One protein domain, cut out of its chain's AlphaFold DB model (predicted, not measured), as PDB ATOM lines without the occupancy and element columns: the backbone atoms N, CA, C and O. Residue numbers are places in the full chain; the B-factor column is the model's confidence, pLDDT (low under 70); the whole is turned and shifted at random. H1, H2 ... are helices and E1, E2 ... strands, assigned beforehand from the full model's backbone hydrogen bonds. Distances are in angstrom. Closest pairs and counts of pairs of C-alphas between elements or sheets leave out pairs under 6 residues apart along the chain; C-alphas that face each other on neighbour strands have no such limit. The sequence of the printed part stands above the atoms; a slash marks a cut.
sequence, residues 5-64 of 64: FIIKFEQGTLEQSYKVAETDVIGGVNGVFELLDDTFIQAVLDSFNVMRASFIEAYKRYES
ATOM      1  N   PHE A   5      -5.670   4.091 170.544       93.19
ATOM      2  CA  PHE A   5      -4.625   3.085 170.458       93.19
ATOM      3  C   PHE A   5      -3.909   2.963 171.806       93.19
ATOM      4  O   PHE A   5      -3.732   3.948 172.534       93.19
ATOM      5  N   ILE A   6      -3.503   1.740 172.141       94.94
ATOM      6  CA  ILE A   6      -2.661   1.451 173.303       94.94
ATOM      7  C   ILE A   6      -1.362   0.856 172.776       94.94
ATOM      8  O   ILE A   6      -1.374  -0.203 172.153       94.94
ATOM      9  N   ILE A   7      -0.257   1.541 173.045       95.56
ATOM     10  CA  ILE A   7       1.095   1.057 172.781       95.56
ATOM     11  C   ILE A   7       1.643   0.557 174.112       95.56
ATOM     12  O   ILE A   7       1.663   1.311 175.088       95.56
ATOM     13  N   LYS A   8       2.076  -0.702 174.155       97.69
ATOM     14  CA  LYS A   8       2.628  -1.317 175.358       97.69
ATOM     15  C   LYS A   8       4.011  -1.883 175.082       97.69
ATOM     16  O   LYS A   8       4.181  -2.680 174.162       97.69
ATOM     17  N   PHE A   9       4.958  -1.508 175.929       98.19
ATOM     18  CA  PHE A   9       6.282  -2.105 175.988       98.19
ATOM     19  C   PHE A   9       6.432  -2.893 177.280       98.19
ATOM     20  O   PHE A   9       6.002  -2.441 178.343       98.19
ATOM     21  N   GLU A  10       7.100  -4.038 177.193       98.12
ATOM     22  CA  GLU A  10       7.355  -4.921 178.328       98.12
ATOM     23  C   GLU A  10       8.836  -5.301 178.381       98.12
ATOM     24  O   GLU A  10       9.441  -5.644 177.364       98.12
ATOM     25  N   GLN A  11       9.423  -5.263 179.581       97.38
ATOM     26  CA  GLN A  11      10.780  -5.745 179.828       97.38
ATOM     27  C   GLN A  11      10.841  -6.522 181.150       97.38
ATOM     28  O   GLN A  11      11.057  -5.962 182.230       97.38
ATOM     29  N   GLY A  12      10.668  -7.841 181.060       94.50
ATOM     30  CA  GLY A  12      10.548  -8.703 182.235       94.50
ATOM     31  C   GLY A  12       9.270  -8.379 183.008       94.50
ATOM     32  O   GLY A  12       8.178  -8.555 182.486       94.50
ATOM     33  N   THR A  13       9.403  -7.900 184.246       95.25
ATOM     34  CA  THR A  13       8.274  -7.533 185.123       95.25
ATOM     35  C   THR A  13       7.864  -6.060 185.031       95.25
ATOM     36  O   THR A  13       6.999  -5.619 185.787       95.25
ATOM     37  N   LEU A  14       8.501  -5.279 184.157       98.00
ATOM     38  CA  LEU A  14       8.233  -3.852 183.986       98.00
ATOM     39  C   LEU A  14       7.385  -3.615 182.734       98.00
ATOM     40  O   LEU A  14       7.646  -4.216 181.692       98.00
ATOM     41  N   GLU A  15       6.432  -2.688 182.825       98.31
ATOM     42  CA  GLU A  15       5.542  -2.291 181.728       98.31
ATOM     43  C   GLU A  15       5.534  -0.761 181.564       98.31
ATOM     44  O   GLU A  15       5.438  -0.028 182.549       98.31
ATOM     45  N   GLN A  16       5.599  -0.286 180.318       98.31
ATOM     46  CA  GLN A  16       5.337   1.105 179.937       98.31
ATOM     47  C   GLN A  16       4.174   1.140 178.939       98.31
ATOM     48  O   GLN A  16       4.241   0.502 177.887       98.31
ATOM     49  N   SER A  17       3.117   1.890 179.263       97.50
ATOM     50  CA  SER A  17       1.867   1.929 178.493       97.50
ATOM     51  C   SER A  17       1.512   3.359 178.074       97.50
ATOM     52  O   SER A  17       1.322   4.233 178.922       97.50
ATOM     53  N   TYR A  18       1.357   3.587 176.768       95.62
ATOM     54  CA  TYR A  18       0.996   4.875 176.169       95.62
ATOM     55  C   TYR A  18      -0.391   4.786 175.529       95.62
ATOM     56  O   TYR A  18      -0.687   3.857 174.778       95.62
ATOM     57  N   LYS A  19      -1.259   5.761 175.823       94.88
ATOM     58  CA  LYS A  19      -2.600   5.868 175.231       94.88
ATOM     59  C   LYS A  19      -2.619   7.024 174.246       94.88
ATOM     60  O   LYS A  19      -2.461   8.167 174.664       94.88
ATOM     61  N   VAL A  20      -2.873   6.726 172.978       92.56
ATOM     62  CA  VAL A  20      -2.909   7.713 171.894       92.56
ATOM     63  C   VAL A  20      -4.332   7.785 171.358       92.56
ATOM     64  O   VAL A  20      -4.940   6.748 171.092       92.56
ATOM     65  N   ALA A  21      -4.912   8.980 171.253       91.88
ATOM     66  CA  ALA A  21      -6.233   9.115 170.646       91.88
ATOM     67  C   ALA A  21      -6.132   8.865 169.137       91.88
ATOM     68  O   ALA A  21      -5.206   9.350 168.498       91.88
ATOM     69  N   GLU A  22      -7.087   8.136 168.552       88.44
ATOM     70  CA  GLU A  22      -7.070   7.873 167.103       88.44
ATOM     71  C   GLU A  22      -7.110   9.163 166.274       88.44
ATOM     72  O   GLU A  22      -6.532   9.220 165.194       88.44
ATOM     73  N   THR A  23      -7.755  10.212 166.797       89.19
ATOM     74  CA  THR A  23      -7.828  11.539 166.168       89.19
ATOM     75  C   THR A  23      -6.473  12.220 166.026       89.19
ATOM     76  O   THR A  23      -6.325  13.083 165.167       89.19
ATOM     77  N   ASP A  24      -5.503  11.837 166.855       86.12
ATOM     78  CA  ASP A  24      -4.180  12.456 166.904       86.12
ATOM     79  C   ASP A  24      -3.180  11.709 166.004       86.12
ATOM     80  O   ASP A  24      -2.052  12.165 165.824       86.12
ATOM     81  N   VAL A  25      -3.580  10.570 165.422       87.69
ATOM     82  CA  VAL A  25      -2.719   9.740 164.574       87.69
ATOM     83  C   VAL A  25      -3.110   9.881 163.110       87.69
ATOM     84  O   VAL A  25      -4.101   9.320 162.633       87.69
ATOM     85  N   ILE A  26      -2.285  10.609 162.361       87.88
ATOM     86  CA  ILE A  26      -2.432  10.728 160.910       87.88
ATOM     87  C   ILE A  26      -2.198   9.347 160.282       87.88
ATOM     88  O   ILE A  26      -1.237   8.662 160.604       87.88
ATOM     89  N   GLY A  27      -3.095   8.913 159.393       86.31
ATOM     90  CA  GLY A  27      -2.984   7.598 158.745       86.31
ATOM     91  C   GLY A  27      -3.442   6.412 159.606       86.31
ATOM     92  O   GLY A  27      -3.251   5.261 159.207       86.31
ATOM     93  N   GLY A  28      -4.074   6.662 160.760       86.94
ATOM     94  CA  GLY A  28      -4.618   5.614 161.625       86.94
ATOM     95  C   GLY A  28      -3.520   4.710 162.189       86.94
ATOM     96  O   GLY A  28      -2.472   5.186 162.606       86.94
ATOM     97  N   VAL A  29      -3.728   3.391 162.187       87.19
ATOM     98  CA  VAL A  29      -2.757   2.436 162.759       87.19
ATOM     99  C   VAL A  29      -1.355   2.535 162.135       87.19
ATOM    100  O   VAL A  29      -0.371   2.290 162.823       87.19
ATOM    101  N   ASN A  30      -1.231   2.952 160.870       90.31
ATOM    102  CA  ASN A  30       0.075   3.111 160.224       90.31
ATOM    103  C   ASN A  30       0.892   4.253 160.839       90.31
ATOM    104  O   ASN A  30       2.083   4.078 161.080       90.31
ATOM    105  N   GLY A  31       0.246   5.368 161.189       90.81
ATOM    106  CA  GLY A  31       0.913   6.463 161.894       90.81
ATOM    107  C   GLY A  31       1.379   6.063 163.293       90.81
ATOM    108  O   GLY A  31       2.359   6.603 163.792       90.81
ATOM    109  N   VAL A  32       0.744   5.060 163.918       91.44
ATOM    110  CA  VAL A  32       1.246   4.496 165.180       91.44
ATOM    111  C   VAL A  32       2.612   3.852 164.970       91.44
ATOM    112  O   VAL A  32       3.488   4.056 165.797       91.44
ATOM    113  N   PHE A  33       2.826   3.116 163.875       91.81
ATOM    114  CA  PHE A  33       4.136   2.522 163.585       91.81
ATOM    115  C   PHE A  33       5.205   3.575 163.286       91.81
ATOM    116  O   PHE A  33       6.354   3.376 163.659       91.81
ATOM    117  N   GLU A  34       4.835   4.702 162.679       93.62
ATOM    118  CA  GLU A  34       5.758   5.824 162.467       93.62
ATOM    119  C   GLU A  34       6.186   6.486 163.787       93.62
ATOM    120  O   GLU A  34       7.328   6.916 163.908       93.62
ATOM    121  N   LEU A  35       5.311   6.515 164.803       91.31
ATOM    122  CA  LEU A  35       5.664   6.973 166.157       91.31
ATOM    123  C   LEU A  35       6.640   6.029 166.875       91.31
ATOM    124  O   LEU A  35       7.280   6.434 167.844       91.31
ATOM    125  N   LEU A  36       6.743   4.771 166.440       94.75
ATOM    126  CA  LEU A  36       7.649   3.765 166.998       94.75
ATOM    127  C   LEU A  36       9.036   3.818 166.344       94.75
ATOM    128  O   LEU A  36       9.605   2.780 166.009       94.75
ATOM    129  N   ASP A  37       9.564   5.024 166.149       96.44
ATOM    130  CA  ASP A  37      10.882   5.230 165.556       96.44
ATOM    131  C   ASP A  37      12.031   4.851 166.507       96.44
ATOM    132  O   ASP A  37      11.859   4.699 167.720       96.44
ATOM    133  N   ASP A  38      13.240   4.728 165.956       97.88
ATOM    134  CA  ASP A  38      14.430   4.339 166.718       97.88
ATOM    135  C   ASP A  38      14.720   5.283 167.898       97.88
ATOM    136  O   ASP A  38      15.211   4.847 168.941       97.88
ATOM    137  N   THR A  39      14.392   6.573 167.766       98.25
ATOM    138  CA  THR A  39      14.624   7.568 168.823       98.25
ATOM    139  C   THR A  39      13.688   7.319 170.000       98.25
ATOM    140  O   THR A  39      14.122   7.288 171.155       98.25
ATOM    141  N   PHE A  40      12.405   7.103 169.721       97.44
ATOM    142  CA  PHE A  40      11.405   6.796 170.729       97.44
ATOM    143  C   PHE A  40      11.672   5.438 171.376       97.44
ATOM    144  O   PHE A  40      11.636   5.328 172.603       97.44
ATOM    145  N   ILE A  41      12.020   4.420 170.585       97.88
ATOM    146  CA  ILE A  41      12.384   3.099 171.102       97.88
ATOM    147  C   ILE A  41      13.592   3.195 172.040       97.88
ATOM    148  O   ILE A  41      13.547   2.634 173.137       97.88
ATOM    149  N   GLN A  42      14.634   3.950 171.682       98.44
ATOM    150  CA  GLN A  42      15.785   4.146 172.565       98.44
ATOM    151  C   GLN A  42      15.388   4.837 173.880       98.44
ATOM    152  O   GLN A  42      15.800   4.396 174.953       98.44
ATOM    153  N   ALA A  43      14.524   5.854 173.827       98.44
ATOM    154  CA  ALA A  43      14.021   6.522 175.028       98.44
ATOM    155  C   ALA A  43      13.197   5.582 175.933       98.44
ATOM    156  O   ALA A  43      13.312   5.634 177.160       98.44
ATOM    157  N   VAL A  44      12.395   4.687 175.348       98.44
ATOM    158  CA  VAL A  44      11.657   3.649 176.088       98.44
ATOM    159  C   VAL A  44      12.620   2.684 176.787       98.44
ATOM    160  O   VAL A  44      12.398   2.333 177.950       98.44
ATOM    161  N   LEU A  45      13.702   2.272 176.118       98.31
ATOM    162  CA  LEU A  45      14.737   1.416 176.710       98.31
ATOM    163  C   LEU A  45      15.442   2.105 177.886       98.31
ATOM    164  O   LEU A  45      15.600   1.499 178.950       98.31
ATOM    165  N   ASP A  46      15.806   3.376 177.732       98.62
ATOM    166  CA  ASP A  46      16.430   4.163 178.799       98.62
ATOM    167  C   ASP A  46      15.483   4.326 179.996       98.62
ATOM    168  O   ASP A  46      15.889   4.158 181.149       98.62
ATOM    169  N   SER A  47      14.195   4.545 179.734       98.50
ATOM    170  CA  SER A  47      13.158   4.591 180.765       98.50
ATOM    171  C   SER A  47      13.056   3.269 181.538       98.50
ATOM    172  O   SER A  47      13.018   3.284 182.769       98.50
ATOM    173  N   PHE A  48      13.139   2.109 180.873       98.69
ATOM    174  CA  PHE A  48      13.175   0.819 181.577       98.69
ATOM    175  C   PHE A  48      14.385   0.672 182.501       98.69
ATOM    176  O   PHE A  48      14.259   0.111 183.596       98.69
ATOM    177  N   ASN A  49      15.551   1.185 182.099       98.38
ATOM    178  CA  ASN A  49      16.738   1.185 182.953       98.38
ATOM    179  C   ASN A  49      16.500   2.016 184.220       98.38
ATOM    180  O   ASN A  49      16.786   1.551 185.327       98.38
ATOM    181  N   VAL A  50      15.897   3.200 184.075       98.50
ATOM    182  CA  VAL A  50      15.533   4.072 185.202       98.50
ATOM    183  C   VAL A  50      14.485   3.418 186.103       98.50
ATOM    184  O   VAL A  50      14.635   3.439 187.326       98.50
ATOM    185  N   MET A  51      13.448   2.803 185.528       98.25
ATOM    186  CA  MET A  51      12.412   2.085 186.278       98.25
ATOM    187  C   MET A  51      13.023   0.971 187.127       98.25
ATOM    188  O   MET A  51      12.737   0.876 188.323       98.25
ATOM    189  N   ARG A  52      13.903   0.156 186.534       97.88
ATOM    190  CA  ARG A  52      14.575  -0.934 187.248       97.88
ATOM    191  C   ARG A  52      15.454  -0.409 188.375       97.88
ATOM    192  O   ARG A  52      15.353  -0.912 189.490       97.88
ATOM    193  N   ALA A  53      16.284   0.597 188.102       98.19
ATOM    194  CA  ALA A  53      17.137   1.205 189.120       98.19
ATOM    195  C   ALA A  53      16.301   1.765 190.282       98.19
ATOM    196  O   ALA A  53      16.561   1.447 191.439       98.19
ATOM    197  N   SER A  54      15.239   2.512 189.975       98.06
ATOM    198  CA  SER A  54      14.347   3.098 190.982       98.06
ATOM    199  C   SER A  54      13.678   2.034 191.853       98.06
ATOM    200  O   SER A  54      13.584   2.204 193.070       98.06
ATOM    201  N   PHE A  55      13.250   0.923 191.249       97.06
ATOM    202  CA  PHE A  55      12.651  -0.195 191.970       97.06
ATOM    203  C   PHE A  55      13.659  -0.892 192.894       97.06
ATOM    204  O   PHE A  55      13.357  -1.127 194.063       97.06
ATOM    205  N   ILE A  56      14.878  -1.154 192.411       96.94
ATOM    206  CA  ILE A  56      15.960  -1.743 193.214       96.94
ATOM    207  C   ILE A  56      16.307  -0.845 194.406       96.94
ATOM    208  O   ILE A  56      16.413  -1.329 195.530       96.94
ATOM    209  N   GLU A  57      16.453   0.462 194.191       98.25
ATOM    210  CA  GLU A  57      16.769   1.399 195.273       98.25
ATOM    211  C   GLU A  57      15.635   1.506 196.298       98.25
ATOM    212  O   GLU A  57      15.894   1.647 197.493       98.25
ATOM    213  N   ALA A  58      14.373   1.419 195.865       98.06
ATOM    214  CA  ALA A  58      13.242   1.343 196.787       98.06
ATOM    215  C   ALA A  58      13.304   0.082 197.658       98.06
ATOM    216  O   ALA A  58      13.092   0.174 198.866       98.06
ATOM    217  N   TYR A  59      13.650  -1.058 197.062       97.31
ATOM    218  CA  TYR A  59      13.787  -2.321 197.780       97.31
ATOM    219  C   TYR A  59      14.921  -2.278 198.809       97.31
ATOM    220  O   TYR A  59      14.699  -2.587 199.975       97.31
ATOM    221  N   LYS A  60      16.099  -1.767 198.425       97.69
ATOM    222  CA  LYS A  60      17.238  -1.597 199.344       97.69
ATOM    223  C   LYS A  60      16.879  -0.763 200.574       97.69
ATOM    224  O   LYS A  60      17.248  -1.132 201.683       97.69
ATOM    225  N   ARG A  61      16.148   0.346 200.392       97.94
ATOM    226  CA  ARG A  61      15.694   1.190 201.514       97.94
ATOM    227  C   ARG A  61      14.689   0.487 202.423       97.94
ATOM    228  O   ARG A  61      14.656   0.795 203.603       97.94
ATOM    229  N   TYR A  62      13.854  -0.394 201.875       96.94
ATOM    230  CA  TYR A  62      12.885  -1.168 202.654       96.94
ATOM    231  C   TYR A  62      13.559  -2.241 203.523       96.94
ATOM    232  O   TYR A  62      13.091  -2.512 204.622       96.94
ATOM    233  N   GLU A  63      14.656  -2.831 203.043       92.00
ATOM    234  CA  GLU A  63      15.437  -3.838 203.775       92.00
ATOM    235  C   GLU A  63      16.449  -3.250 204.781       92.00
ATOM    236  O   GLU A  63      17.145  -4.018 205.447       92.00
ATOM    237  N   SER A  64      16.560  -1.918 204.872       74.31
ATOM    238  CA  SER A  64      17.529  -1.204 205.726       74.31
ATOM    239  C   SER A  64      17.002  -0.870 207.120       74.31
ATOM    240  O   SER A  64      15.778  -0.656 207.270       74.31
TER     241      SER A  64
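What this domain is: This is residues 5 to 64 of the 64 residues of an uncharacterized protein of Sphingobacterium deserti (UniProt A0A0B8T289). A two-stranded hairpin, E1 and E2, and one long helix, H2, make two sides of a loose triangle: the hairpin's turn end comes near the middle of H2, and the short helix H1, with the links before and after it, makes the third side. Beyond the hairpin, residues 56 to 64 stick out as an arm that adds to the length. The printed part has 60 residues, with two named strands and then two named helices, in the order E1, E2, H1, H2; the sheet is antiparallel and the class is mixed, helices and strands. The whole is only just loose, close to extended, with a radius of gyration of the C-alphas of 15.2 A and spans of 52 by 20 by 17 A.

How they stand to each other: E1, residues 5 to 11, and E2, residues 14 to 21, are antiparallel neighbours in a hairpin, at 167 degrees between their directions. N 7 and O 18 are 2.9 A apart and N 16 and O 9 are 3.0 A apart, within hydrogen-bond range. H2, residues 38 to 62, is nearest to E2 at the C-alphas of Leu 14 and Phe 48, 7.2 A apart. The closest C-alphas of E1 and H2, those of Gln 11 and Phe 48, are also 7.2 A apart. H1, residues 29 to 35, and H2 meet only through their link. The closest C-alphas of E1 and H1 are those of Phe 5 and Val 29, 7.9 A apart. In H1 and H2 every O i to N i+4 pair is within hydrogen-bond range.

Where its parts are: E1 begins at C-alpha 5 (-4.625, 3.085, 170.458) and is 20.1 A long; E2 is 23.6 A long. H1 measures 10.2 A. H2 measures 36.4 A and ends at C-alpha 62 (12.885, -1.168, 202.654).

The domain as a whole: The two C-alphas farthest apart are those of Gly 27 and Ser 64, at 52.0 A. Residues 56 to 64, of which 56 to 62 belong to H2, stand free; the body without them spans 37 by 18 by 15 A. The printed part has no cut, and no link is long. The mean pLDDT of the printed part is 94.8, and no printed residue is under 70.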